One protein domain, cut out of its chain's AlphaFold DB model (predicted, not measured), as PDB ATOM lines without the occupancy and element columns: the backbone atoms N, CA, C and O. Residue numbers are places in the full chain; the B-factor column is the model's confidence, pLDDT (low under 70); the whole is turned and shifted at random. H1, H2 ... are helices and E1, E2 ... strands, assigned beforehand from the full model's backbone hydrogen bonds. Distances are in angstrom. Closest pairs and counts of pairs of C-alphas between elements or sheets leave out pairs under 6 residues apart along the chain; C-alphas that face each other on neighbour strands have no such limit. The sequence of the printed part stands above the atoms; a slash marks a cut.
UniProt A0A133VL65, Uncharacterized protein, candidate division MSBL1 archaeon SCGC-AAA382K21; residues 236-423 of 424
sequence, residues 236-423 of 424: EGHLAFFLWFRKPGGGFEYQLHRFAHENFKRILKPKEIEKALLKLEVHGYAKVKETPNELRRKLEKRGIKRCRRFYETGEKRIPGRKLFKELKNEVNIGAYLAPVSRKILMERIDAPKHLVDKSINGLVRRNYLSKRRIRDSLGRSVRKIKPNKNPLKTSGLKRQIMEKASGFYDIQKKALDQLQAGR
ATOM      1  N   GLU A 236     -23.127  49.880  52.119       95.12
ATOM      2  CA  GLU A 236     -23.441  48.469  52.333       95.12
ATOM      3  C   GLU A 236     -24.925  48.175  52.076       95.12
ATOM      4  O   GLU A 236     -25.243  47.154  51.475       95.12
ATOM      5  N   GLY A 237     -25.834  49.077  52.470       94.81
ATOM      6  CA  GLY A 237     -27.269  48.929  52.212       94.81
ATOM      7  C   GLY A 237     -27.606  48.990  50.726       94.81
ATOM      8  O   GLY A 237     -28.354  48.148  50.240       94.81
ATOM      9  N   HIS A 238     -26.988  49.914  49.989       94.81
ATOM     10  CA  HIS A 238     -27.113  50.010  48.532       94.81
ATOM     11  C   HIS A 238     -26.622  48.733  47.832       94.81
ATOM     12  O   HIS A 238     -27.331  48.143  47.017       94.81
ATOM     13  N   LEU A 239     -25.416  48.273  48.165       95.88
ATOM     14  CA  LEU A 239     -24.832  47.073  47.562       95.88
ATOM     15  C   LEU A 239     -25.620  45.805  47.930       95.88
ATOM     16  O   LEU A 239     -25.833  44.943  47.080       95.88
ATOM     17  N   ALA A 240     -26.117  45.703  49.166       95.38
ATOM     18  CA  ALA A 240     -26.993  44.610  49.576       95.38
ATOM     19  C   ALA A 240     -28.345  44.656  48.850       95.38
ATOM     20  O   ALA A 240     -28.846  43.618  48.419       95.38
ATOM     21  N   PHE A 241     -28.917  45.849  48.663       94.88
ATOM     22  CA  PHE A 241     -30.121  46.033  47.859       94.88
ATOM     23  C   PHE A 241     -29.900  45.538  46.425       94.88
ATOM     24  O   PHE A 241     -30.728  44.776  45.926       94.88
ATOM     25  N   PHE A 242     -28.749  45.858  45.815       94.88
ATOM     26  CA  PHE A 242     -28.367  45.326  44.505       94.88
ATOM     27  C   PHE A 242     -28.401  43.802  44.439       94.88
ATOM     28  O   PHE A 242     -29.032  43.233  43.550       94.88
ATOM     29  N   LEU A 243     -27.757  43.135  45.394       94.50
ATOM     30  CA  LEU A 243     -27.734  41.674  45.432       94.50
ATOM     31  C   LEU A 243     -29.127  41.080  45.665       94.50
ATOM     32  O   LEU A 243     -29.448  40.032  45.107       94.50
ATOM     33  N   TRP A 244     -29.961  41.747  46.466       93.50
ATOM     34  CA  TRP A 244     -31.313  41.288  46.766       93.50
ATOM     35  C   TRP A 244     -32.256  41.370  45.563       93.50
ATOM     36  O   TRP A 244     -32.944  40.389  45.293       93.50
ATOM     37  N   PHE A 245     -32.275  42.482  44.816       89.62
ATOM     38  CA  PHE A 245     -33.168  42.597  43.651       89.62
ATOM     39  C   PHE A 245     -32.686  41.773  42.447       89.62
ATOM     40  O   PHE A 245     -33.436  41.559  41.501       89.62
ATOM     41  N   ARG A 246     -31.435  41.295  42.474       86.75
ATOM     42  CA  ARG A 246     -30.866  40.362  41.491       86.75
ATOM     43  C   ARG A 246     -31.009  38.896  41.881       86.75
ATOM     44  O   ARG A 246     -30.291  38.052  41.351       86.75
ATOM     45  N   LYS A 247     -31.897  38.576  42.821       76.38
ATOM     46  CA  LYS A 247     -32.262  37.187  43.093       76.38
ATOM     47  C   LYS A 247     -33.213  36.647  42.010       76.38
ATOM     48  O   LYS A 247     -34.099  37.390  41.599       76.38
ATOM     49  N   PRO A 248     -33.095  35.361  41.637       66.75
ATOM     50  CA  PRO A 248     -31.950  34.482  41.878       66.75
ATOM     51  C   PRO A 248     -30.808  34.864  40.920       66.75
ATOM     52  O   PRO A 248     -31.029  34.957  39.722       66.75
ATOM     53  N   GLY A 249     -29.591  35.109  41.421       75.12
ATOM     54  CA  GLY A 249     -28.439  35.184  40.518       75.12
ATOM     55  C   GLY A 249     -27.304  36.145  40.854       75.12
ATOM     56  O   GLY A 249     -26.211  35.933  40.361       75.12
ATOM     57  N   GLY A 250     -27.486  37.179  41.675       89.19
ATOM     58  CA  GLY A 250     -26.368  38.062  42.054       89.19
ATOM     59  C   GLY A 250     -25.753  38.847  40.879       89.19
ATOM     60  O   GLY A 250     -26.452  39.222  39.935       89.19
ATOM     61  N   GLY A 251     -24.454  39.154  40.944       93.44
ATOM     62  CA  GLY A 251     -23.759  39.875  39.877       93.44
ATOM     63  C   GLY A 251     -22.247  40.007  40.062       93.44
ATOM     64  O   GLY A 251     -21.700  39.836  41.150       93.44
ATOM     65  N   PHE A 252     -21.556  40.354  38.979       95.38
ATOM     66  CA  PHE A 252     -20.120  40.614  38.990       95.38
ATOM     67  C   PHE A 252     -19.762  41.869  39.794       95.38
ATOM     68  O   PHE A 252     -20.523  42.840  39.861       95.38
ATOM     69  N   GLU A 253     -18.536  41.901  40.317       95.38
ATOM     70  CA  GLU A 253     -17.982  43.049  41.050       95.38
ATOM     71  C   GLU A 253     -18.092  44.363  40.260       95.38
ATOM     72  O   GLU A 253     -18.478  45.391  40.814       95.38
ATOM     73  N   TYR A 254     -17.847  44.348  38.946       95.19
ATOM     74  CA  TYR A 254     -17.991  45.551  38.123       95.19
ATOM     75  C   TYR A 254     -19.427  46.102  38.081       95.19
ATOM     76  O   TYR A 254     -19.598  47.317  37.959       95.19
ATOM     77  N   GLN A 255     -20.453  45.245  38.185       95.94
ATOM     78  CA  GLN A 255     -21.856  45.676  38.195       95.94
ATOM     79  C   GLN A 255     -22.211  46.331  39.527       95.94
ATOM     80  O   GLN A 255     -22.858  47.371  39.522       95.94
ATOM     81  N   LEU A 256     -21.729  45.773  40.642       95.94
ATOM     82  CA  LEU A 256     -21.851  46.358  41.981       95.94
ATOM     83  C   LEU A 256     -21.160  47.722  42.071       95.94
ATOM     84  O   LEU A 256     -21.743  48.687  42.557       95.94
ATOM     85  N   HIS A 257     -19.937  47.825  41.545       95.69
ATOM     86  CA  HIS A 257     -19.215  49.094  41.472       95.69
ATOM     87  C   HIS A 257     -19.980  50.133  40.653       95.69
ATOM     88  O   HIS A 257     -20.154  51.271  41.086       95.69
ATOM     89  N   ARG A 258     -20.458  49.743  39.465       94.38
ATOM     90  CA  ARG A 258     -21.227  50.639  38.602       94.38
ATOM     91  C   ARG A 258     -22.537  51.062  39.271       94.38
ATOM     92  O   ARG A 258     -22.860  52.242  39.249       94.38
ATOM     93  N   PHE A 259     -23.247  50.128  39.899       95.25
ATOM     94  CA  PHE A 259     -24.447  50.402  40.686       95.25
ATOM     95  C   PHE A 259     -24.177  51.440  41.777       95.25
ATOM     96  O   PHE A 259     -24.897  52.431  41.874       95.25
ATOM     97  N   ALA A 260     -23.109  51.263  42.555       95.38
ATOM     98  CA  ALA A 260     -22.733  52.209  43.595       95.38
ATOM     99  C   ALA A 260     -22.414  53.600  43.023       95.38
ATOM    100  O   ALA A 260     -22.892  54.598  43.545       95.38
ATOM    101  N   HIS A 261     -21.661  53.687  41.925       93.75
ATOM    102  CA  HIS A 261     -21.331  54.972  41.304       93.75
ATOM    103  C   HIS A 261     -22.519  55.691  40.653       93.75
ATOM    104  O   HIS A 261     -22.470  56.911  40.513       93.75
ATOM    105  N   GLU A 262     -23.538  54.959  40.200       92.12
ATOM    106  CA  GLU A 262     -24.722  55.552  39.565       92.12
ATOM    107  C   GLU A 262     -25.795  55.972  40.569       92.12
ATOM    108  O   GLU A 262     -26.552  56.887  40.261       92.12
ATOM    109  N   ASN A 263     -25.861  55.333  41.740       92.62
ATOM    110  CA  ASN A 263     -26.991  55.507  42.659       92.62
ATOM    111  C   ASN A 263     -26.602  55.999  44.050       92.62
ATOM    112  O   ASN A 263     -27.469  56.426  44.803       92.62
ATOM    113  N   PHE A 264     -25.324  55.957  44.422       90.00
ATOM    114  CA  PHE A 264     -24.902  56.533  45.688       90.00
ATOM    115  C   PHE A 264     -24.690  58.039  45.517       90.00
ATOM    116  O   PHE A 264     -23.956  58.464  44.626       90.00
ATOM    117  N   LYS A 265     -25.300  58.846  46.394       84.06
ATOM    118  CA  LYS A 265     -25.404  60.320  46.310       84.06
ATOM    119  C   LYS A 265     -24.066  61.092  46.248       84.06
ATOM    120  O   LYS A 265     -24.075  62.315  46.171       84.06
ATOM    121  N   ARG A 266     -22.905  60.419  46.276       87.69
ATOM    122  CA  ARG A 266     -21.569  61.036  46.181       87.69
ATOM    123  C   ARG A 266     -20.578  60.212  45.365       87.69
ATOM    124  O   ARG A 266     -20.724  59.004  45.200       87.69
ATOM    125  N   ILE A 267     -19.490  60.861  44.948       84.06
ATOM    126  CA  ILE A 267     -18.342  60.188  44.332       84.06
ATOM    127  C   ILE A 267     -17.669  59.282  45.374       84.06
ATOM    128  O   ILE A 267     -17.275  59.720  46.457       84.06
ATOM    129  N   LEU A 268     -17.547  58.001  45.028       90.94
ATOM    130  CA  LEU A 268     -16.958  56.962  45.867       90.94
ATOM    131  C   LEU A 268     -15.519  56.675  45.444       90.94
ATOM    132  O   LEU A 268     -15.230  56.549  44.252       90.94
ATOM    133  N   LYS A 269     -14.622  56.496  46.414       90.19
ATOM    134  CA  LYS A 269     -13.282  55.960  46.145       90.19
ATOM    135  C   LYS A 269     -13.372  54.434  45.975       90.19
ATOM    136  O   LYS A 269     -14.130  53.794  46.705       90.19
ATOM    137  N   PRO A 270     -12.562  53.804  45.102       84.75
ATOM    138  CA  PRO A 270     -12.615  52.351  44.887       84.75
ATOM    139  C   PRO A 270     -12.485  51.521  46.174       84.75
ATOM    140  O   PRO A 270     -13.231  50.564  46.366       84.75
ATOM    141  N   LYS A 271     -11.607  51.949  47.093       91.06
ATOM    142  CA  LYS A 271     -11.396  51.298  48.396       91.06
ATOM    143  C   LYS A 271     -12.644  51.305  49.290       91.06
ATOM    144  O   LYS A 271     -12.780  50.426  50.132       91.06
ATOM    145  N   GLU A 272     -13.547  52.276  49.135       94.56
ATOM    146  CA  GLU A 272     -14.783  52.347  49.929       94.56
ATOM    147  C   GLU A 272     -15.770  51.254  49.516       94.56
ATOM    148  O   GLU A 272     -16.330  50.580  50.377       94.56
ATOM    149  N   ILE A 273     -15.927  51.035  48.206       94.94
ATOM    150  CA  ILE A 273     -16.777  49.968  47.662       94.94
ATOM    151  C   ILE A 273     -16.200  48.604  48.041       94.94
ATOM    152  O   ILE A 273     -16.927  47.751  48.537       94.94
ATOM    153  N   GLU A 274     -14.887  48.416  47.889       92.19
ATOM    154  CA  GLU A 274     -14.209  47.170  48.272       92.19
ATOM    155  C   GLU A 274     -14.372  46.867  49.769       92.19
ATOM    156  O   GLU A 274     -14.665  45.730  50.138       92.19
ATOM    157  N   LYS A 275     -14.255  47.886  50.630       92.69
ATOM    158  CA  LYS A 275     -14.484  47.753  52.074       92.69
ATOM    159  C   LYS A 275     -15.937  47.392  52.392       92.69
ATOM    160  O   LYS A 275     -16.167  46.521  53.225       92.69
ATOM    161  N   ALA A 276     -16.902  48.032  51.735       94.69
ATOM    162  CA  ALA A 276     -18.322  47.752  51.927       94.69
ATOM    163  C   ALA A 276     -18.696  46.334  51.460       94.69
ATOM    164  O   ALA A 276     -19.396  45.619  52.171       94.69
ATOM    165  N   LEU A 277     -18.178  45.889  50.310       94.06
ATOM    166  CA  LEU A 277     -18.360  44.520  49.814       94.06
ATOM    167  C   LEU A 277     -17.750  43.484  50.762       94.06
ATOM    168  O   LEU A 277     -18.409  42.504  51.095       94.06
ATOM    169  N   LEU A 278     -16.524  43.725  51.241       91.50
ATOM    170  CA  LEU A 278     -15.867  42.847  52.211       91.50
ATOM    171  C   LEU A 278     -16.652  42.778  53.525       91.50
ATOM    172  O   LEU A 278     -16.766  41.717  54.125       91.50
ATOM    173  N   LYS A 279     -17.240  43.895  53.957       91.12
ATOM    174  CA  LYS A 279     -18.112  43.927  55.129       91.12
ATOM    175  C   LYS A 279     -19.387  43.108  54.928       91.12
ATOM    176  O   LYS A 279     -19.751  42.332  55.806       91.12
ATOM    177  N   LEU A 280     -20.050  43.225  53.776       91.88
ATOM    178  CA  LEU A 280     -21.212  42.388  53.453       91.88
ATOM    179  C   LEU A 280     -20.866  40.895  53.462       91.88
ATOM    180  O   LEU A 280     -21.655  40.090  53.950       91.88
ATOM    181  N   GLU A 281     -19.695  40.543  52.943       90.00
ATOM    182  CA  GLU A 281     -19.185  39.173  52.911       90.00
ATOM    183  C   GLU A 281     -18.896  38.632  54.316       90.00
ATOM    184  O   GLU A 281     -19.408  37.583  54.697       90.00
ATOM    185  N   VAL A 282     -18.129  39.372  55.117       87.69
ATOM    186  CA  VAL A 282     -17.727  38.946  56.463       87.69
ATOM    187  C   VAL A 282     -18.928  38.802  57.404       87.69
ATOM    188  O   VAL A 282     -18.951  37.890  58.223       87.69
ATOM    189  N   HIS A 283     -19.960  39.639  57.250       86.25
ATOM    190  CA  HIS A 283     -21.210  39.531  58.019       86.25
ATOM    191  C   HIS A 283     -22.248  38.585  57.383       86.25
ATOM    192  O   HIS A 283     -23.402  38.555  57.813       86.25
ATOM    193  N   GLY A 284     -21.862  37.821  56.355       87.19
ATOM    194  CA  GLY A 284     -22.668  36.748  55.763       87.19
ATOM    195  C   GLY A 284     -23.832  37.199  54.876       87.19
ATOM    196  O   GLY A 284     -24.637  36.363  54.470       87.19
ATOM    197  N   TYR A 285     -23.945  38.491  54.557       90.81
ATOM    198  CA  TYR A 285     -24.963  39.010  53.633       90.81
ATOM    199  C   TYR A 285     -24.638  38.730  52.169       90.81
ATOM    200  O   TYR A 285     -25.545  38.672  51.336       90.81
ATOM    201  N   ALA A 286     -23.355  38.569  51.849       91.88
ATOM    202  CA  ALA A 286     -22.887  38.242  50.514       91.88
ATOM    203  C   ALA A 286     -21.993  36.999  50.536       91.88
ATOM    204  O   ALA A 286     -21.208  36.808  51.460       91.88
ATOM    205  N   LYS A 287     -22.090  36.178  49.491       90.69
ATOM    206  CA  LYS A 287     -21.143  35.100  49.192       90.69
ATOM    207  C   LYS A 287     -20.374  35.479  47.936       90.69
ATOM    208  O   LYS A 287     -20.962  36.006  46.992       90.69
ATOM    209  N   VAL A 288     -19.071  35.223  47.928       91.00
ATOM    210  CA  VAL A 288     -18.200  35.532  46.792       91.00
ATOM    211  C   VAL A 288     -17.715  34.237  46.163       91.00
ATOM    212  O   VAL A 288     -17.252  33.340  46.862       91.00
ATOM    213  N   LYS A 289     -17.806  34.158  44.837       89.69
ATOM    214  CA  LYS A 289     -17.204  33.108  44.012       89.69
ATOM    215  C   LYS A 289     -16.177  33.744  43.078       89.69
ATOM    216  O   LYS A 289     -16.363  34.877  42.617       89.69
ATOM    217  N   GLU A 290     -15.088  33.033  42.803       90.75
ATOM    218  CA  GLU A 290     -14.187  33.430  41.723       90.75
ATOM    219  C   GLU A 290     -14.823  33.103  40.370       90.75
ATOM    220  O   GLU A 290     -15.465  32.070  40.190       90.75
ATOM    221  N   THR A 291     -14.659  34.010  39.412       91.88
ATOM    222  CA  THR A 291     -15.092  33.777  38.036       91.88
ATOM    223  C   THR A 291     -14.162  32.749  37.384       91.88
ATOM    224  O   THR A 291     -12.946  32.968  37.418       91.88
ATOM    225  N   PRO A 292     -14.688  31.694  36.727       92.75
ATOM    226  CA  PRO A 292     -13.879  30.719  36.002       92.75
ATOM    227  C   PRO A 292     -12.879  31.393  35.060       92.75
ATOM    228  O   PRO A 292     -13.217  32.358  34.368       92.75
ATOM    229  N   ASN A 293     -11.641  30.894  35.027       93.06
ATOM    230  CA  ASN A 293     -10.537  31.554  34.324       93.06
ATOM    231  C   ASN A 293     -10.813  31.773  32.830       93.06
ATOM    232  O   ASN A 293     -10.488  32.838  32.303       93.06
ATOM    233  N   GLU A 294     -11.444  30.813  32.158       93.31
ATOM    234  CA  GLU A 294     -11.825  30.939  30.749       93.31
ATOM    235  C   GLU A 294     -12.837  32.066  30.528       93.31
ATOM    236  O   GLU A 294     -12.641  32.935  29.671       93.31
ATOM    237  N   LEU A 295     -13.886  32.108  31.357       93.25
ATOM    238  CA  LEU A 295     -14.911  33.144  31.304       93.25
ATOM    239  C   LEU A 295     -14.321  34.524  31.617       93.25
ATOM    240  O   LEU A 295     -14.599  35.501  30.918       93.25
ATOM    241  N   ARG A 296     -13.446  34.597  32.623       94.12
ATOM    242  CA  ARG A 296     -12.714  35.813  32.987       94.12
ATOM    243  C   ARG A 296     -11.875  36.322  31.818       94.12
ATOM    244  O   ARG A 296     -12.056  37.468  31.412       94.12
ATOM    245  N   ARG A 297     -11.035  35.471  31.215       93.69
ATOM    246  CA  ARG A 297     -10.220  35.821  30.037       93.69
ATOM    247  C   ARG A 297     -11.093  36.294  28.875       93.69
ATOM    248  O   ARG A 297     -10.753  37.266  28.204       93.69
ATOM    249  N   LYS A 298     -12.243  35.653  28.650       93.38
ATOM    250  CA  LYS A 298     -13.209  36.032  27.608       93.38
ATOM    251  C   LYS A 298     -13.786  37.439  27.831       93.38
ATOM    252  O   LYS A 298     -13.882  38.214  26.876       93.38
ATOM    253  N   LEU A 299     -14.115  37.802  29.072       93.88
ATOM    254  CA  LEU A 299     -14.577  39.149  29.439       93.88
ATOM    255  C   LEU A 299     -13.443  40.192  29.381       93.88
ATOM    256  O   LEU A 299     -13.636  41.284  28.841       93.88
ATOM    257  N   GLU A 300     -12.249  39.853  29.869       93.38
ATOM    258  CA  GLU A 300     -11.067  40.729  29.869       93.38
ATOM    259  C   GLU A 300     -10.584  41.039  28.444       93.38
ATOM    260  O   GLU A 300     -10.345  42.206  28.133       93.38
ATOM    261  N   LYS A 301     -10.569  40.052  27.529       91.31
ATOM    262  CA  LYS A 301     -10.340  40.266  26.082       91.31
ATOM    263  C   LYS A 301     -11.349  41.248  25.486       91.31
ATOM    264  O   LYS A 301     -11.047  41.992  24.553       91.31
ATOM    265  N   ARG A 302     -12.563  41.288  26.046       89.19
ATOM    266  CA  ARG A 302     -13.595  42.264  25.689       89.19
ATOM    267  C   ARG A 302     -13.439  43.603  26.413       89.19
ATOM    268  O   ARG A 302     -14.218  44.505  26.128       89.19
ATOM    269  N   GLY A 303     -12.369  43.844  27.162       88.38
ATOM    270  CA  GLY A 303     -12.076  45.123  27.819       88.38
ATOM    271  C   GLY A 303     -12.905  45.355  29.084       88.38
ATOM    272  O   GLY A 303     -12.966  46.477  29.590       88.38
ATOM    273  N   ILE A 304     -13.565  44.309  29.585       91.44
ATOM    274  CA  ILE A 304     -14.382  44.357  30.795       91.44
ATOM    275  C   ILE A 304     -13.461  44.086  31.983       91.44
ATOM    276  O   ILE A 304     -12.884  43.010  32.105       91.44
ATOM    277  N   LYS A 305     -13.313  45.087  32.850       90.06
ATOM    278  CA  LYS A 305     -12.486  45.026  34.064       90.06
ATOM    279  C   LYS A 305     -13.327  44.591  35.269       90.06
ATOM    280  O   LYS A 305     -14.552  44.612  35.196       90.06
ATOM    281  N   ARG A 306     -12.674  44.252  36.392       87.94
ATOM    282  CA  ARG A 306     -13.327  43.856  37.665       87.94
ATOM    283  C   ARG A 306     -14.347  42.715  37.485       87.94
ATOM    284  O   ARG A 306     -15.422  42.718  38.073       87.94
ATOM    285  N   CYS A 307     -14.012  41.738  36.649       92.25
ATOM    286  CA  CYS A 307     -14.822  40.547  36.381       92.25
ATOM    287  C   CYS A 307     -14.260  39.284  37.052       92.25
ATOM    288  O   CYS A 307     -14.717  38.190  36.752       92.25
ATOM    289  N   ARG A 308     -13.283  39.420  37.963       91.81
ATOM    290  CA  ARG A 308     -12.680  38.294  38.700       91.81
ATOM    291  C   ARG A 308     -13.613  37.699  39.758       91.81
ATOM    292  O   ARG A 308     -13.428  36.552  40.150       91.81
ATOM    293  N   ARG A 309     -14.570  38.485  40.249       92.56
ATOM    294  CA  ARG A 309     -15.424  38.113  41.376       92.56
ATOM    295  C   ARG A 309     -16.888  38.216  41.003       92.56
ATOM    296  O   ARG A 309     -17.307  39.192  40.369       92.56
ATOM    297  N   PHE A 310     -17.640  37.244  41.487       93.75
ATOM    298  CA  PHE A 310     -19.083  37.183  41.401       93.75
ATOM    299  C   PHE A 310     -19.670  37.159  42.807       93.75
ATOM    300  O   PHE A 310     -19.260  36.353  43.641       93.75
ATOM    301  N   TYR A 311     -20.586  38.080  43.080       94.12
ATOM    302  CA  TYR A 311     -21.220  38.241  44.379       94.12
ATOM    303  C   TYR A 311     -22.663  37.771  44.301       94.12
ATOM    304  O   TYR A 311     -23.431  38.190  43.436       94.12
ATOM    305  N   GLU A 312     -23.047  36.955  45.266       92.50
ATOM    306  CA  GLU A 312     -24.402  36.461  45.453       92.50
ATOM    307  C   GLU A 312     -24.873  36.814  46.860       92.50
ATOM    308  O   GLU A 312     -24.085  37.226  47.712       92.50
ATOM    309  N   THR A 313     -26.164  36.651  47.134       92.31
ATOM    310  CA  THR A 313     -26.639  36.753  48.515       92.31
ATOM    311  C   THR A 313     -26.103  35.596  49.342       92.31
ATOM    312  O   THR A 313     -26.191  34.450  48.905       92.31
ATOM    313  N   GLY A 314     -25.567  35.906  50.517       89.38
ATOM    314  CA  GLY A 314     -25.090  34.912  51.471       89.38
ATOM    315  C   GLY A 314     -26.222  34.285  52.285       89.38
ATOM    316  O   GLY A 314     -27.406  34.483  52.004       89.38
ATOM    317  N   GLU A 315     -25.832  33.538  53.313       87.19
ATOM    318  CA  GLU A 315     -26.742  32.834  54.224       87.19
ATOM    319  C   GLU A 315     -27.600  33.797  55.051       87.19
ATOM    320  O   GLU A 315     -28.767  33.529  55.331       87.19
ATOM    321  N   LYS A 316     -27.048  34.961  55.418       87.62
ATOM    322  CA  LYS A 316     -27.797  35.959  56.175       87.62
ATOM    323  C   LYS A 316     -28.777  36.681  55.254       87.62
ATOM    324  O   LYS A 316     -28.396  37.325  54.272       87.62
ATOM    325  N   ARG A 317     -30.064  36.630  55.601       89.44
ATOM    326  CA  ARG A 317     -31.137  37.260  54.821       89.44
ATOM    327  C   ARG A 317     -30.970  38.783  54.768       89.44
ATOM    328  O   ARG A 317     -30.936  39.463  55.791       89.44
ATOM    329  N   ILE A 318     -30.939  39.332  53.555       91.56
ATOM    330  CA  ILE A 318     -30.996  40.780  53.316       91.56
ATOM    331  C   ILE A 318     -32.442  41.264  53.544       91.56
ATOM    332  O   ILE A 318     -33.359  40.677  52.954       91.56
ATOM    333  N   PRO A 319     -32.682  42.334  54.335       92.00
ATOM    334  CA  PRO A 319     -34.010  42.907  54.579       92.00
ATOM    335  C   PRO A 319     -34.488  43.729  53.369       92.00
ATOM    336  O   PRO A 319     -34.761  44.925  53.452       92.00
ATOM    337  N   GLY A 320     -34.560  43.091  52.204       90.00
ATOM    338  CA  GLY A 320     -34.690  43.786  50.930       90.00
ATOM    339  C   GLY A 320     -36.019  44.499  50.709       90.00
ATOM    340  O   GLY A 320     -36.015  45.553  50.091       90.00
ATOM    341  N   ARG A 321     -37.134  44.026  51.290       92.44
ATOM    342  CA  ARG A 321     -38.417  44.765  51.258       92.44
ATOM    343  C   ARG A 321     -38.305  46.129  51.947       92.44
ATOM    344  O   ARG A 321     -38.833  47.110  51.435       92.44
ATOM    345  N   LYS A 322     -37.602  46.192  53.084       93.69
ATOM    346  CA  LYS A 322     -37.341  47.444  53.805       93.69
ATOM    347  C   LYS A 322     -36.443  48.361  52.972       93.69
ATOM    348  O   LYS A 322     -36.819  49.494  52.709       93.69
ATOM    349  N   LEU A 323     -35.326  47.826  52.469       93.19
ATOM    350  CA  LEU A 323     -34.416  48.576  51.595       93.19
ATOM    351  C   LEU A 323     -35.118  49.085  50.329       93.19
ATOM    352  O   LEU A 323     -34.886  50.215  49.930       93.19
ATOM    353  N   PHE A 324     -36.004  48.293  49.722       92.06
ATOM    354  CA  PHE A 324     -36.782  48.701  48.554       92.06
ATOM    355  C   PHE A 324     -37.699  49.881  48.870       92.06
ATOM    356  O   PHE A 324     -37.702  50.849  48.120       92.06
ATOM    357  N   LYS A 325     -38.445  49.837  49.984       92.94
ATOM    358  CA  LYS A 325     -39.307  50.957  50.399       92.94
ATOM    359  C   LYS A 325     -38.515  52.259  50.548       92.94
ATOM    360  O   LYS A 325     -39.006  53.299  50.124       92.94
ATOM    361  N   GLU A 326     -37.307  52.176  51.098       92.88
ATOM    362  CA  GLU A 326     -36.425  53.325  51.333       92.88
ATOM    363  C   GLU A 326     -35.701  53.802  50.054       92.88
ATOM    364  O   GLU A 326     -35.490  54.997  49.888       92.88
ATOM    365  N   LEU A 327     -35.341  52.898  49.132       91.50
ATOM    366  CA  LEU A 327     -34.473  53.198  47.981       91.50
ATOM    367  C   LEU A 327     -35.181  53.266  46.623       91.50
ATOM    368  O   LEU A 327     -34.574  53.739  45.663       91.50
ATOM    369  N   LYS A 328     -36.432  52.804  46.493       86.81
ATOM    370  CA  LYS A 328     -37.125  52.685  45.190       86.81
ATOM    371  C   LYS A 328     -37.166  53.988  44.382       86.81
ATOM    372  O   LYS A 328     -37.131  53.934  43.161       86.81
ATOM    373  N   ASN A 329     -37.209  55.131  45.066       86.12
ATOM    374  CA  ASN A 329     -37.269  56.453  44.441       86.12
ATOM    375  C   ASN A 329     -35.876  57.085  44.256       86.12
ATOM    376  O   ASN A 329     -35.746  58.081  43.554       86.12
ATOM    377  N   GLU A 330     -34.836  56.526  44.880       86.56
ATOM    378  CA  GLU A 330     -33.462  57.046  44.825       86.56
ATOM    379  C   GLU A 330     -32.574  56.271  43.838       86.56
ATOM    380  O   GLU A 330     -31.538  56.770  43.399       86.56
ATOM    381  N   VAL A 331     -32.962  55.040  43.492       88.31
ATOM    382  CA  VAL A 331     -32.127  54.091  42.751       88.31
ATOM    383  C   VAL A 331     -32.750  53.738  41.401       88.31
ATOM    384  O   VAL A 331     -33.870  53.246  41.312       88.31
ATOM    385  N   ASN A 332     -31.968  53.871  40.332       86.38
ATOM    386  CA  ASN A 332     -32.357  53.475  38.981       86.38
ATOM    387  C   ASN A 332     -32.128  51.979  38.742       86.38
ATOM    388  O   ASN A 332     -31.045  51.582  38.327       86.38
ATOM    389  N   ILE A 333     -33.115  51.114  38.946       84.50
ATOM    390  CA  ILE A 333     -32.936  49.662  38.761       84.50
ATOM    391  C   ILE A 333     -32.532  49.321  37.309       84.50
ATOM    392  O   ILE A 333     -33.063  49.855  36.338       84.50
ATOM    393  N   GLY A 334     -31.562  48.417  37.141       85.31
ATOM    394  CA  GLY A 334     -31.069  48.034  35.819       85.31
ATOM    395  C   GLY A 334     -30.076  46.873  35.823       85.31
ATOM    396  O   GLY A 334     -29.750  46.302  36.863       85.31
ATOM    397  N   ALA A 335     -29.572  46.529  34.630       85.69
ATOM    398  CA  ALA A 335     -28.647  45.409  34.418       85.69
ATOM    399  C   ALA A 335     -27.178  45.717  34.797       85.69
ATOM    400  O   ALA A 335     -26.385  44.801  35.017       85.69
ATOM    401  N   TYR A 336     -26.800  46.998  34.851       93.00
ATOM    402  CA  TYR A 336     -25.450  47.483  35.193       93.00
ATOM    403  C   TYR A 336     -24.275  46.831  34.443       93.00
ATOM    404  O   TYR A 336     -23.138  46.881  34.902       93.00
ATOM    405  N   LEU A 337     -24.526  46.278  33.250       94.38
ATOM    406  CA  LEU A 337     -23.486  45.741  32.366       94.38
ATOM    407  C   LEU A 337     -22.418  46.802  32.067       94.38
ATOM    408  O   LEU A 337     -22.730  47.995  32.010       94.38
ATOM    409  N   ALA A 338     -21.176  46.391  31.839       94.88
ATOM    410  CA  ALA A 338     -20.123  47.293  31.411       94.88
ATOM    411  C   ALA A 338     -20.572  48.033  30.133       94.88
ATOM    412  O   ALA A 338     -21.151  47.409  29.236       94.88
ATOM    413  N   PRO A 339     -20.375  49.357  30.045       94.56
ATOM    414  CA  PRO A 339     -20.663  50.095  28.825       94.56
ATOM    415  C   PRO A 339     -19.666  49.784  27.721       94.56
ATOM    416  O   PRO A 339     -18.459  49.813  27.955       94.56
ATOM    417  N   VAL A 340     -20.164  49.639  26.493       94.75
ATOM    418  CA  VAL A 340     -19.309  49.804  25.316       94.75
ATOM    419  C   VAL A 340     -19.210  51.292  24.975       94.75
ATOM    420  O   VAL A 340     -20.221  51.989  24.837       94.75
ATOM    421  N   SER A 341     -17.981  51.797  24.904       93.12
ATOM    422  CA  SER A 341     -17.682  53.180  24.530       93.12
ATOM    423  C   SER A 341     -17.305  53.270  23.053       93.12
ATOM    424  O   SER A 341     -16.966  52.273  22.417       93.12
ATOM    425  N   ARG A 342     -17.316  54.491  22.511       91.88
ATOM    426  CA  ARG A 342     -16.871  54.755  21.136       91.88
ATOM    427  C   ARG A 342     -15.441  54.270  20.893       91.88
ATOM    428  O   ARG A 342     -15.209  53.577  19.915       91.88
ATOM    429  N   LYS A 343     -14.529  54.569  21.827       90.88
ATOM    430  CA  LYS A 343     -13.126  54.138  21.775       90.88
ATOM    431  C   LYS A 343     -13.014  52.614  21.642       90.88
ATOM    432  O   LYS A 343     -12.343  52.137  20.739       90.88
ATOM    433  N   ILE A 344     -13.763  51.869  22.461       89.94
ATOM    434  CA  ILE A 344     -13.769  50.396  22.422       89.94
ATOM    435  C   ILE A 344     -14.297  49.861  21.082       89.94
ATOM    436  O   ILE A 344     -13.800  48.848  20.602       89.94
ATOM    437  N   LEU A 345     -15.309  50.500  20.484       91.25
ATOM    438  CA  LEU A 345     -15.812  50.089  19.167       91.25
ATOM    439  C   LEU A 345     -14.792  50.370  18.062       91.25
ATOM    440  O   LEU A 345     -14.546  49.495  17.244       91.25
ATOM    441  N   MET A 346     -14.184  51.557  18.065       91.50
ATOM    442  CA  MET A 346     -13.202  51.958  17.052       91.50
ATOM    443  C   MET A 346     -11.953  51.073  17.057       91.50
ATOM    444  O   MET A 346     -11.401  50.814  16.002       91.50
ATOM    445  N   GLU A 347     -11.523  50.587  18.222       90.06
ATOM    446  CA  GLU A 347     -10.369  49.679  18.350       90.06
ATOM    447  C   GLU A 347     -10.667  48.235  17.904       90.06
ATOM    448  O   GLU A 347      -9.761  47.414  17.849       90.06
ATOM    449  N   ARG A 348     -11.933  47.885  17.637       88.19
ATOM    450  CA  ARG A 348     -12.371  46.496  17.379       88.19
ATOM    451  C   ARG A 348     -12.979  46.248  16.015       88.19
ATOM    452  O   ARG A 348     -13.427  45.129  15.740       88.19
ATOM    453  N   ILE A 349     -13.093  47.302  15.235       91.38
ATOM    454  CA  ILE A 349     -13.633  47.258  13.893       91.38
ATOM    455  C   ILE A 349     -12.447  47.467  12.981       91.38
ATOM    456  O   ILE A 349     -11.723  48.447  13.132       91.38
ATOM    457  N   ASP A 350     -12.259  46.514  12.082       88.31
ATOM    458  CA  ASP A 350     -11.160  46.516  11.136       88.31
ATOM    459  C   ASP A 350     -11.490  47.463   9.975       88.31
ATOM    460  O   ASP A 350     -11.985  47.066   8.925       88.31
ATOM    461  N   ALA A 351     -11.390  48.762  10.258       91.44
ATOM    462  CA  ALA A 351     -11.637  49.841   9.315       91.44
ATOM    463  C   ALA A 351     -10.953  51.137   9.789       91.44
ATOM    464  O   ALA A 351     -10.760  51.336  10.996       91.44
ATOM    465  N   PRO A 352     -10.654  52.083   8.876       92.94
ATOM    466  CA  PRO A 352     -10.112  53.385   9.243       92.94
ATOM    467  C   PRO A 352     -10.971  54.099  10.294       92.94
ATOM    468  O   PRO A 352     -12.182  54.278  10.128       92.94
ATOM    469  N   LYS A 353     -10.330  54.557  11.379       92.81
ATOM    470  CA  LYS A 353     -10.999  55.154  12.551       92.81
ATOM    471  C   LYS A 353     -11.997  56.254  12.174       92.81
ATOM    472  O   LYS A 353     -13.098  56.277  12.718       92.81
ATOM    473  N   HIS A 354     -11.652  57.125  11.226       93.00
ATOM    474  CA  HIS A 354     -12.514  58.224  10.781       93.00
ATOM    475  C   HIS A 354     -13.808  57.738  10.086       93.00
ATOM    476  O   HIS A 354     -14.870  58.336  10.273       93.00
ATOM    477  N   LEU A 355     -13.771  56.616   9.354       94.00
ATOM    478  CA  LEU A 355     -14.956  56.019   8.719       94.00
ATOM    479  C   LEU A 355     -15.877  55.355   9.745       94.00
ATOM    480  O   LEU A 355     -17.104  55.501   9.675       94.00
ATOM    481  N   VAL A 356     -15.294  54.667  10.730       94.75
ATOM    482  CA  VAL A 356     -16.038  54.094  11.862       94.75
ATOM    483  C   VAL A 356     -16.732  55.209  12.645       94.75
ATOM    484  O   VAL A 356     -17.916  55.113  12.965       94.75
ATOM    485  N   ASP A 357     -16.014  56.299  12.904       94.25
ATOM    486  CA  ASP A 357     -16.483  57.484  13.618       94.25
ATOM    487  C   ASP A 357     -17.714  58.126  12.946       94.25
ATOM    488  O   ASP A 357     -18.774  58.291  13.575       94.25
ATOM    489  N   LYS A 358     -17.599  58.390  11.635       95.06
ATOM    490  CA  LYS A 358     -18.677  58.906  10.779       95.06
ATOM    491  C   LYS A 358     -19.882  57.962  10.772       95.06
ATOM    492  O   LYS A 358     -21.021  58.406  10.939       95.06
ATOM    493  N   SER A 359     -19.639  56.656  10.669       95.38
ATOM    494  CA  SER A 359     -20.692  55.633  10.645       95.38
ATOM    495  C   SER A 359     -21.428  55.503  11.980       95.38
ATOM    496  O   SER A 359     -22.657  55.443  11.990       95.38
ATOM    497  N   ILE A 360     -20.720  55.545  13.116       95.06
ATOM    498  CA  ILE A 360     -21.340  55.570  14.452       95.06
ATOM    499  C   ILE A 360     -22.248  56.798  14.585       95.06
ATOM    500  O   ILE A 360     -23.372  56.672  15.069       95.06
ATOM    501  N   ASN A 361     -21.796  57.978  14.147       94.94
ATOM    502  CA  ASN A 361     -22.612  59.195  14.200       94.94
ATOM    503  C   ASN A 361     -23.869  59.076  13.329       94.94
ATOM    504  O   ASN A 361     -24.959  59.411  13.792       94.94
ATOM    505  N   GLY A 362     -23.740  58.544  12.109       95.00
ATOM    506  CA  GLY A 362     -24.881  58.284  11.229       95.00
ATOM    507  C   GLY A 362     -25.893  57.305  11.835       95.00
ATOM    508  O   GLY A 362     -27.098  57.549  11.780       95.00
ATOM    509  N   LEU A 363     -25.417  56.233  12.474       95.38
ATOM    510  CA  LEU A 363     -26.271  55.258  13.160       95.38
ATOM    511  C   LEU A 363     -26.975  55.844  14.390       95.38
ATOM    512  O   LEU A 363     -28.124  55.491  14.649       95.38
ATOM    513  N   VAL A 364     -26.322  56.745  15.130       94.69
ATOM    514  CA  VAL A 364     -26.950  57.460  16.253       94.69
ATOM    515  C   VAL A 364     -28.031  58.420  15.753       94.69
ATOM    516  O   VAL A 364     -29.143  58.380  16.267       94.69
ATOM    517  N   ARG A 365     -27.750  59.225  14.715       94.38
ATOM    518  CA  ARG A 365     -28.734  60.153  14.119       94.38
ATOM    519  C   ARG A 365     -29.987  59.432  13.621       94.38
ATOM    520  O   ARG A 365     -31.089  59.919  13.809       94.38
ATOM    521  N   ARG A 366     -29.826  58.241  13.033       93.31
ATOM    522  CA  ARG A 366     -30.935  57.405  12.533       93.31
ATOM    523  C   ARG A 366     -31.571  56.507  13.608       93.31
ATOM    524  O   ARG A 366     -32.348  55.612  13.276       93.31
ATOM    525  N   ASN A 367     -31.205  56.690  14.880       92.06
ATOM    526  CA  ASN A 367     -31.705  55.926  16.027       92.06
ATOM    527  C   ASN A 367     -31.488  54.394  15.935       92.06
ATOM    528  O   ASN A 367     -32.236  53.604  16.511       92.06
ATOM    529  N   TYR A 368     -30.458  53.942  15.210       93.44
ATOM    530  CA  TYR A 368     -30.016  52.538  15.221       93.44
ATOM    531  C   TYR A 368     -29.155  52.231  16.453       93.44
ATOM    532  O   TYR A 368     -29.183  51.115  16.977       93.44
ATOM    533  N   LEU A 369     -28.420  53.236  16.941       94.88
ATOM    534  CA  LEU A 369     -27.660  53.203  18.187       94.88
ATOM    535  C   LEU A 369     -28.159  54.304  19.130       94.88
ATOM    536  O   LEU A 369     -28.284  55.455  18.721       94.88
ATOM    537  N   SER A 370     -28.345  53.994  20.410       94.12
ATOM    538  CA  SER A 370     -28.488  55.007  21.460       94.12
ATOM    539  C   SER A 370     -27.130  55.377  22.045       94.12
ATOM    540  O   SER A 370     -26.241  54.533  22.194       94.12
ATOM    541  N   LYS A 371     -26.979  56.653  22.420       94.75
ATOM    542  CA  LYS A 371     -25.790  57.183  23.094       94.75
ATOM    543  C   LYS A 371     -26.214  57.903  24.372       94.75
ATOM    544  O   LYS A 371     -26.820  58.963  24.300       94.75
ATOM    545  N   ARG A 372     -25.878  57.354  25.545       93.50
ATOM    546  CA  ARG A 372     -26.216  57.952  26.854       93.50
ATOM    547  C   ARG A 372     -24.977  58.107  27.727       93.50
ATOM    548  O   ARG A 372     -24.119  57.224  27.752       93.50
ATOM    549  N   ARG A 373     -24.876  59.221  28.452       93.75
ATOM    550  CA  ARG A 373     -23.835  59.442  29.465       93.75
ATOM    551  C   ARG A 373     -24.187  58.660  30.730       93.75
ATOM    552  O   ARG A 373     -25.283  58.820  31.254       93.75
ATOM    553  N   ILE A 374     -23.277  57.809  31.187       92.88
ATOM    554  CA  ILE A 374     -23.429  56.987  32.394       92.88
ATOM    555  C   ILE A 374     -22.081  56.839  33.114       92.88
ATOM    556  O   ILE A 374     -21.063  57.321  32.611       92.88
ATOM    557  N   ARG A 375     -22.048  56.165  34.267       91.81
ATOM    558  CA  ARG A 375     -20.798  55.847  34.972       91.81
ATOM    559  C   ARG A 375     -20.336  54.433  34.618       91.81
ATOM    560  O   ARG A 375     -21.149  53.542  34.382       91.81
ATOM    561  N   ASP A 376     -19.026  54.220  34.546       92.25
ATOM    562  CA  ASP A 376     -18.440  52.880  34.475       92.25
ATOM    563  C   ASP A 376     -18.126  52.322  35.880       92.25
ATOM    564  O   ASP A 376     -18.374  52.962  36.902       92.25
ATOM    565  N   SER A 377     -17.562  51.112  35.943       91.50
ATOM    566  CA  SER A 377     -17.146  50.478  37.210       91.50
ATOM    567  C   SER A 377     -15.994  51.192  37.941       91.50
ATOM    568  O   SER A 377     -15.666  50.829  39.068       91.50
ATOM    569  N   LEU A 378     -15.361  52.185  37.308       90.50
ATOM    570  CA  LEU A 378     -14.318  53.026  37.897       90.50
ATOM    571  C   LEU A 378     -14.859  54.408  38.300       90.50
ATOM    572  O   LEU A 378     -14.077  55.269  38.700       90.50
ATOM    573  N   GLY A 379     -16.165  54.651  38.147       90.31
ATOM    574  CA  GLY A 379     -16.806  55.934  38.434       90.31
ATOM    575  C   GLY A 379     -16.562  57.000  37.364       90.31
ATOM    576  O   GLY A 379     -16.960  58.157  37.534       90.31
ATOM    577  N   ARG A 380     -15.942  56.649  36.232       91.25
ATOM    578  CA  ARG A 380     -15.694  57.582  35.132       91.25
ATOM    579  C   ARG A 380     -16.972  57.771  34.337       91.25
ATOM    580  O   ARG A 380     -17.714  56.829  34.072       91.25
ATOM    581  N   SER A 381     -17.222  59.009  33.937       92.44
ATOM    582  CA  SER A 381     -18.330  59.321  33.046       92.44
ATOM    583  C   SER A 381     -17.994  58.864  31.625       92.44
ATOM    584  O   SER A 381     -17.095  59.418  30.997       92.44
ATOM    585  N   VAL A 382     -18.766  57.927  31.083       93.25
ATOM    586  CA  VAL A 382     -18.587  57.383  29.732       93.25
ATOM    587  C   VAL A 382     -19.870  57.499  28.913       93.25
ATOM    588  O   VAL A 382     -20.982  57.407  29.434       93.25
ATOM    589  N   ARG A 383     -19.727  57.700  27.598       94.81
ATOM    590  CA  ARG A 383     -20.860  57.660  26.664       94.81
ATOM    591  C   ARG A 383     -21.080  56.214  26.223       94.81
ATOM    592  O   ARG A 383     -20.357  55.717  25.360       94.81
ATOM    593  N   LYS A 384     -22.059  55.554  26.838       94.81
ATOM    594  CA  LYS A 384     -22.506  54.205  26.488       94.81
ATOM    595  C   LYS A 384     -23.176  54.230  25.126       94.81
ATOM    596  O   LYS A 384     -24.108  55.006  24.928       94.81
ATOM    597  N   ILE A 385     -22.734  53.347  24.243       95.00
ATOM    598  CA  ILE A 385     -23.380  53.067  22.963       95.00
ATOM    599  C   ILE A 385     -24.166  51.761  23.110       95.00
ATOM    600  O   ILE A 385     -23.649  50.795  23.671       95.00
ATOM    601  N   LYS A 386     -25.423  51.710  22.675       93.94
ATOM    602  CA  LYS A 386     -26.229  50.479  22.704       93.94
ATOM    603  C   LYS A 386     -27.039  50.350  21.409       93.94
ATOM    604  O   LYS A 386     -27.626  51.344  20.995       93.94
ATOM    605  N   PRO A 387     -27.104  49.161  20.785       92.31
ATOM    606  CA  PRO A 387     -28.036  48.917  19.690       92.31
ATOM    607  C   PRO A 387     -29.494  49.094  20.132       92.31
ATOM    608  O   PRO A 387     -29.887  48.584  21.184       92.31
ATOM    609  N   ASN A 388     -30.269  49.816  19.321       90.62
ATOM    610  CA  ASN A 388     -31.719  49.974  19.471       90.62
ATOM    611  C   ASN A 388     -32.498  49.118  18.458       90.62
ATOM    612  O   ASN A 388     -33.644  48.768  18.710       90.62
ATOM    613  N   LYS A 389     -31.882  48.786  17.316       87.00
ATOM    614  CA  LYS A 389     -32.475  48.000  16.223       87.00
ATOM    615  C   LYS A 389     -31.654  46.737  15.947       87.00
ATOM    616  O   LYS A 389     -30.497  46.645  16.359       87.00
ATOM    617  N   ASN A 390     -32.249  45.785  15.228       81.62
ATOM    618  CA  ASN A 390     -31.584  44.550  14.810       81.62
ATOM    619  C   ASN A 390     -30.448  44.851  13.796       81.62
ATOM    620  O   ASN A 390     -30.720  45.535  12.802       81.62
ATOM    621  N   PRO A 391     -29.205  44.360  14.015       78.38
ATOM    622  CA  PRO A 391     -28.076  44.517  13.085       78.38
ATOM    623  C   PRO A 391     -28.357  44.100  11.641       78.38
ATOM    624  O   PRO A 391     -27.834  44.735  10.725       78.38
ATOM    625  N   LEU A 392     -29.224  43.102  11.434       78.19
ATOM    626  CA  LEU A 392     -29.574  42.570  10.111       78.19
ATOM    627  C   LEU A 392     -30.231  43.604   9.183       78.19
ATOM    628  O   LEU A 392     -30.215  43.437   7.972       78.19
ATOM    629  N   LYS A 393     -30.758  44.709   9.730       79.00
ATOM    630  CA  LYS A 393     -31.353  45.814   8.954       79.00
ATOM    631  C   LYS A 393     -30.315  46.807   8.407       79.00
ATOM    632  O   LYS A 393     -30.666  47.909   7.996       79.00
ATOM    633  N   THR A 394     -29.028  46.469   8.468       85.44
ATOM    634  CA  THR A 394     -27.921  47.291   7.963       85.44
ATOM    635  C   THR A 394     -26.915  46.427   7.205       85.44
ATOM    636  O   THR A 394     -26.868  45.217   7.400       85.44
ATOM    637  N   SER A 395     -26.091  47.044   6.358       87.81
ATOM    638  CA  SER A 395     -25.062  46.365   5.559       87.81
ATOM    639  C   SER A 395     -23.670  46.978   5.770       87.81
ATOM    640  O   SER A 395     -23.526  48.082   6.315       87.81
ATOM    641  N   GLY A 396     -22.634  46.229   5.381       92.44
ATOM    642  CA  GLY A 396     -21.231  46.652   5.426       92.44
ATOM    643  C   GLY A 396     -20.763  47.102   6.814       92.44
ATOM    644  O   GLY A 396     -21.081  46.491   7.837       92.44
ATOM    645  N   LEU A 397     -20.040  48.225   6.858       92.50
ATOM    646  CA  LEU A 397     -19.465  48.786   8.085       92.50
ATOM    647  C   LEU A 397     -20.515  49.063   9.177       92.50
ATOM    648  O   LEU A 397     -20.251  48.885  10.367       92.50
ATOM    649  N   LYS A 398     -21.734  49.468   8.794       91.94
ATOM    650  CA  LYS A 398     -22.827  49.737   9.745       91.94
ATOM    651  C   LYS A 398     -23.252  48.469  10.488       91.94
ATOM    652  O   LYS A 398     -23.416  48.515  11.710       91.94
ATOM    653  N   ARG A 399     -23.362  47.351   9.763       93.44
ATOM    654  CA  ARG A 399     -23.688  46.036  10.328       93.44
ATOM    655  C   ARG A 399     -22.604  45.572  11.288       93.44
ATOM    656  O   ARG A 399     -22.915  45.252  12.432       93.44
ATOM    657  N   GLN A 400     -21.340  45.664  10.876       93.12
ATOM    658  CA  GLN A 400     -20.197  45.311  11.722       93.12
ATOM    659  C   GLN A 400     -20.183  46.108  13.040       93.12
ATOM    660  O   GLN A 400     -20.015  45.526  14.114       93.12
ATOM    661  N   ILE A 401     -20.424  47.429  12.993       93.69
ATOM    662  CA  ILE A 401     -20.532  48.271  14.201       93.69
ATOM    663  C   ILE A 401     -21.629  47.748  15.136       93.69
ATOM    664  O   ILE A 401     -21.405  47.600  16.342       93.69
ATOM    665  N   MET A 402     -22.819  47.486  14.594       94.38
ATOM    666  CA  MET A 402     -23.967  47.034  15.377       94.38
ATOM    667  C   MET A 402     -23.759  45.639  15.976       94.38
ATOM    668  O   MET A 402     -24.056  45.445  17.155       94.38
ATOM    669  N   GLU A 403     -23.196  44.698  15.218       93.25
ATOM    670  CA  GLU A 403     -22.875  43.342  15.682       93.25
ATOM    671  C   GLU A 403     -21.821  43.359  16.793       93.25
ATOM    672  O   GLU A 403     -22.005  42.725  17.835       93.25
ATOM    673  N   LYS A 404     -20.741  44.142  16.643       93.31
ATOM    674  CA  LYS A 404     -19.719  44.286  17.697       93.31
ATOM    675  C   LYS A 404     -20.302  44.910  18.965       93.31
ATOM    676  O   LYS A 404     -19.970  44.465  20.067       93.31
ATOM    677  N   ALA A 405     -21.172  45.912  18.823       93.75
ATOM    678  CA  ALA A 405     -21.852  46.540  19.949       93.75
ATOM    679  C   ALA A 405     -22.829  45.578  20.648       93.75
ATOM    680  O   ALA A 405     -22.815  45.516  21.876       93.75
ATOM    681  N   SER A 406     -23.630  44.806  19.901       92.75
ATOM    682  CA  SER A 406     -24.536  43.793  20.471       92.75
ATOM    683  C   SER A 406     -23.748  42.699  21.181       92.75
ATOM    684  O   SER A 406     -23.919  42.492  22.383       92.75
ATOM    685  N   GLY A 407     -22.769  42.109  20.489       93.06
ATOM    686  CA  GLY A 407     -21.949  41.022  21.016       93.06
ATOM    687  C   GLY A 407     -21.172  41.391  22.285       93.06
ATOM    688  O   GLY A 407     -20.874  40.519  23.100       93.06
ATOM    689  N   PHE A 408     -20.864  42.677  22.504       94.31
ATOM    690  CA  PHE A 408     -20.278  43.162  23.759       94.31
ATOM    691  C   PHE A 408     -21.225  43.022  24.961       94.31
ATOM    692  O   PHE A 408     -20.777  42.775  26.081       94.31
ATOM    693  N   TYR A 409     -22.528  43.209  24.763       94.38
ATOM    694  CA  TYR A 409     -23.520  43.017  25.819       94.38
ATOM    695  C   TYR A 409     -23.941  41.553  25.929       94.38
ATOM    696  O   TYR A 409     -24.092  41.061  27.045       94.38
ATOM    697  N   ASP A 410     -24.063  40.849  24.805       93.94
ATOM    698  CA  ASP A 410     -24.495  39.450  24.782       93.94
ATOM    699  C   ASP A 410     -23.501  38.540  25.506       93.94
ATOM    700  O   ASP A 410     -23.905  37.669  26.267       93.94
ATOM    701  N   ILE A 411     -22.194  38.794  25.374       94.12
ATOM    702  CA  ILE A 411     -21.173  38.033  26.106       94.12
ATOM    703  C   ILE A 411     -21.272  38.218  27.625       94.12
ATOM    704  O   ILE A 411     -21.004  37.284  28.370       94.12
ATOM    705  N   GLN A 412     -21.673  39.408  28.085       94.44
ATOM    706  CA  GLN A 412     -21.860  39.681  29.507       94.44
ATOM    707  C   GLN A 412     -23.122  39.019  30.038       94.44
ATOM    708  O   GLN A 412     -23.098  38.500  31.143       94.44
ATOM    709  N   LYS A 413     -24.209  39.035  29.258       92.88
ATOM    710  CA  LYS A 413     -25.445  38.326  29.608       92.88
ATOM    711  C   LYS A 413     -25.191  36.827  29.707       92.88
ATOM    712  O   LYS A 413     -25.367  36.279  30.779       92.88
ATOM    713  N   LYS A 414     -24.594  36.220  28.675       92.12
ATOM    714  CA  LYS A 414     -24.207  34.801  28.697       92.12
ATOM    715  C   LYS A 414     -23.304  34.459  29.885       92.12
ATOM    716  O   LYS A 414     -23.472  33.415  30.492       92.12
ATOM    717  N   ALA A 415     -22.361  35.337  30.237       91.50
ATOM    718  CA  ALA A 415     -21.505  35.147  31.409       91.50
ATOM    719  C   ALA A 415     -22.277  35.203  32.739       91.50
ATOM    720  O   ALA A 415     -21.931  34.479  33.668       91.50
ATOM    721  N   LEU A 416     -23.294  36.066  32.838       90.94
ATOM    722  CA  LEU A 416     -24.208  36.085  33.980       90.94
ATOM    723  C   LEU A 416     -25.005  34.790  34.029       90.94
ATOM    724  O   LEU A 416     -24.954  34.111  35.045       90.94
ATOM    725  N   ASP A 417     -25.649  34.427  32.925       88.94
ATOM    726  CA  ASP A 417     -26.490  33.237  32.831       88.94
ATOM    727  C   ASP A 417     -25.691  31.978  33.201       88.94
ATOM    728  O   ASP A 417     -26.155  31.180  33.998       88.94
ATOM    729  N   GLN A 418     -24.440  31.845  32.740       88.12
ATOM    730  CA  GLN A 418     -23.553  30.729  33.102       88.12
ATOM    731  C   GLN A 418     -23.273  30.630  34.609       88.12
ATOM    732  O   GLN A 418     -23.305  29.539  35.172       88.12
ATOM    733  N   LEU A 419     -23.004  31.754  35.280       86.56
ATOM    734  CA  LEU A 419     -22.761  31.754  36.728       86.56
ATOM    735  C   LEU A 419     -24.047  31.603  37.547       86.56
ATOM    736  O   LEU A 419     -23.989  31.190  38.704       86.56
ATOM    737  N   GLN A 420     -25.192  31.935  36.953       84.75
ATOM    738  CA  GLN A 420     -26.508  31.815  37.571       84.75
ATOM    739  C   GLN A 420     -27.126  30.425  37.376       84.75
ATOM    740  O   GLN A 420     -27.810  29.962  38.280       84.75
ATOM    741  N   ALA A 421     -26.856  29.760  36.251       66.06
ATOM    742  CA  ALA A 421     -27.350  28.426  35.906       66.06
ATOM    743  C   ALA A 421     -26.595  27.294  36.618       66.06
ATOM    744  O   ALA A 421     -27.145  26.216  36.782       66.06
ATOM    745  N   GLY A 422     -25.368  27.531  37.098       54.34
ATOM    746  CA  GLY A 422     -24.627  26.590  37.956       54.34
ATOM    747  C   GLY A 422     -25.188  26.470  39.382       54.34
ATOM    748  O   GLY A 422     -24.419  26.395  40.342       54.34
ATOM    749  N   ARG A 423     -26.511  26.553  39.539       49.19
ATOM    750  CA  ARG A 423     -27.235  26.409  40.802       49.19
ATOM    751  C   ARG A 423     -27.984  25.070  40.784       49.19
ATOM    752  O   ARG A 423     -28.550  24.763  39.740       49.19
TER     753      ARG A 423
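AT A GLANCE: This is residues 236 to 423 of the 424 residues of an uncharacterized protein of candidate division MSBL1 archaeon SCGC-AAA382K21 (UniProt A0A133VL65). The model has two lobes joined along one side by a long helix. In the first lobe H1 sits in the middle of H2, H3, H5 and the two-stranded sheet of E1 and E2; in the second, the hairpin of E3 and E4 lies with H6 and H7, and H8 runs from H7 past E4 towards H4. The printed part has 188 residues, with eight named helices and four named strands in the order H1 H2 H3 E1 H4 E2 H5 H6 H7 E3 E4 H8. Both sheets, E1 - E2 and E3 - E4, are antiparallel, and the class is mixed, helices and strands. The whole is compact, with a radius of gyration of the C-alphas of 17.7 A, and spans 52 by 36 by 28 A.

HOW THE PARTS SIT: H1, residues 236 to 245, is one of two hubs, touching three helices. It touches H2, residues 253 to 263, only just about perpendicular at 70.0 degrees; the closest C-alphas, of Leu 239 and Leu 256, are 6.4 A apart. It touches residues 276 to 280 of H3, residues 270 to 282, at a steep tilt of 67 degrees, the same way; the closest C-alphas are those of Glu 236 and Ala 276, 5.2 A. It touches H5, residues 320 to 327, at a steep tilt of 62 degrees, opposite ways; the closest C-alphas are those of Trp 244 and Gly 320, 5.9 A. E1, residues 286 to 290, and E2, residues 309 to 313, are antiparallel neighbours, with N 287 and O 312 at 2.9 A, within hydrogen-bond range. The closest C-alphas of H1 and E2, those of Leu 243 and Thr 313, are 5.9 A apart. The second hub is H8, residues 396 to 421. With its residues 397 to 401 it touches H7, residues 353 to 365, about perpendicular at 77 degrees; the closest C-alphas are those of Ser 359 and Lys 398, 6.3 A. H8 only just touches H4, residues 293 to 301, with 3 pairs of C-alphas within 8 A, the closest being Leu 295 and Ala 415 at 6.9 A. It also only just touches H6, residues 342 to 346, where the closest C-alphas, of Leu 345 and Ala 405, are 7.0 A apart. E3, residues 369 to 375, and E4, residues 381 to 387, form an antiparallel hairpin, with N 370 and O 386 at 2.8 A, within hydrogen-bond range. The closest C-alphas of H2 and E3, those of Glu 262 and Arg 375, are 6.0 A apart. H1 and H8 are apart. Every O i to N i+4 pair is within hydrogen-bond range in H1 to H7, and 20 of 22 are in H8.

IN THESE COORDINATES: H1 begins at C-alpha 236, (-23.441, 48.469, 52.333), and is 14.3 A long. H2 measures 15.5 A and H3 18.4 A from first to last C-alpha. H7 measures 18.5 A, E3 18.3 A and E4 19.5 A; E4 ends at C-alpha 387, (-28.036, 48.917, 19.690). H8 is the longest helix, 36.0 A, from C-alpha 396 at (-21.231, 46.652, 5.426) to C-alpha 421 at (-27.350, 28.426, 35.906).

THE WHOLE: The two C-alphas farthest apart, those of Lys 316 and Leu 355, are 53.1 A apart. The printed part has no cut. The link from H5 to H6, residues 328 to 341, is long. The mean pLDDT of the printed part is 90.8; residue 248 and residues 421 to 423 are under 70.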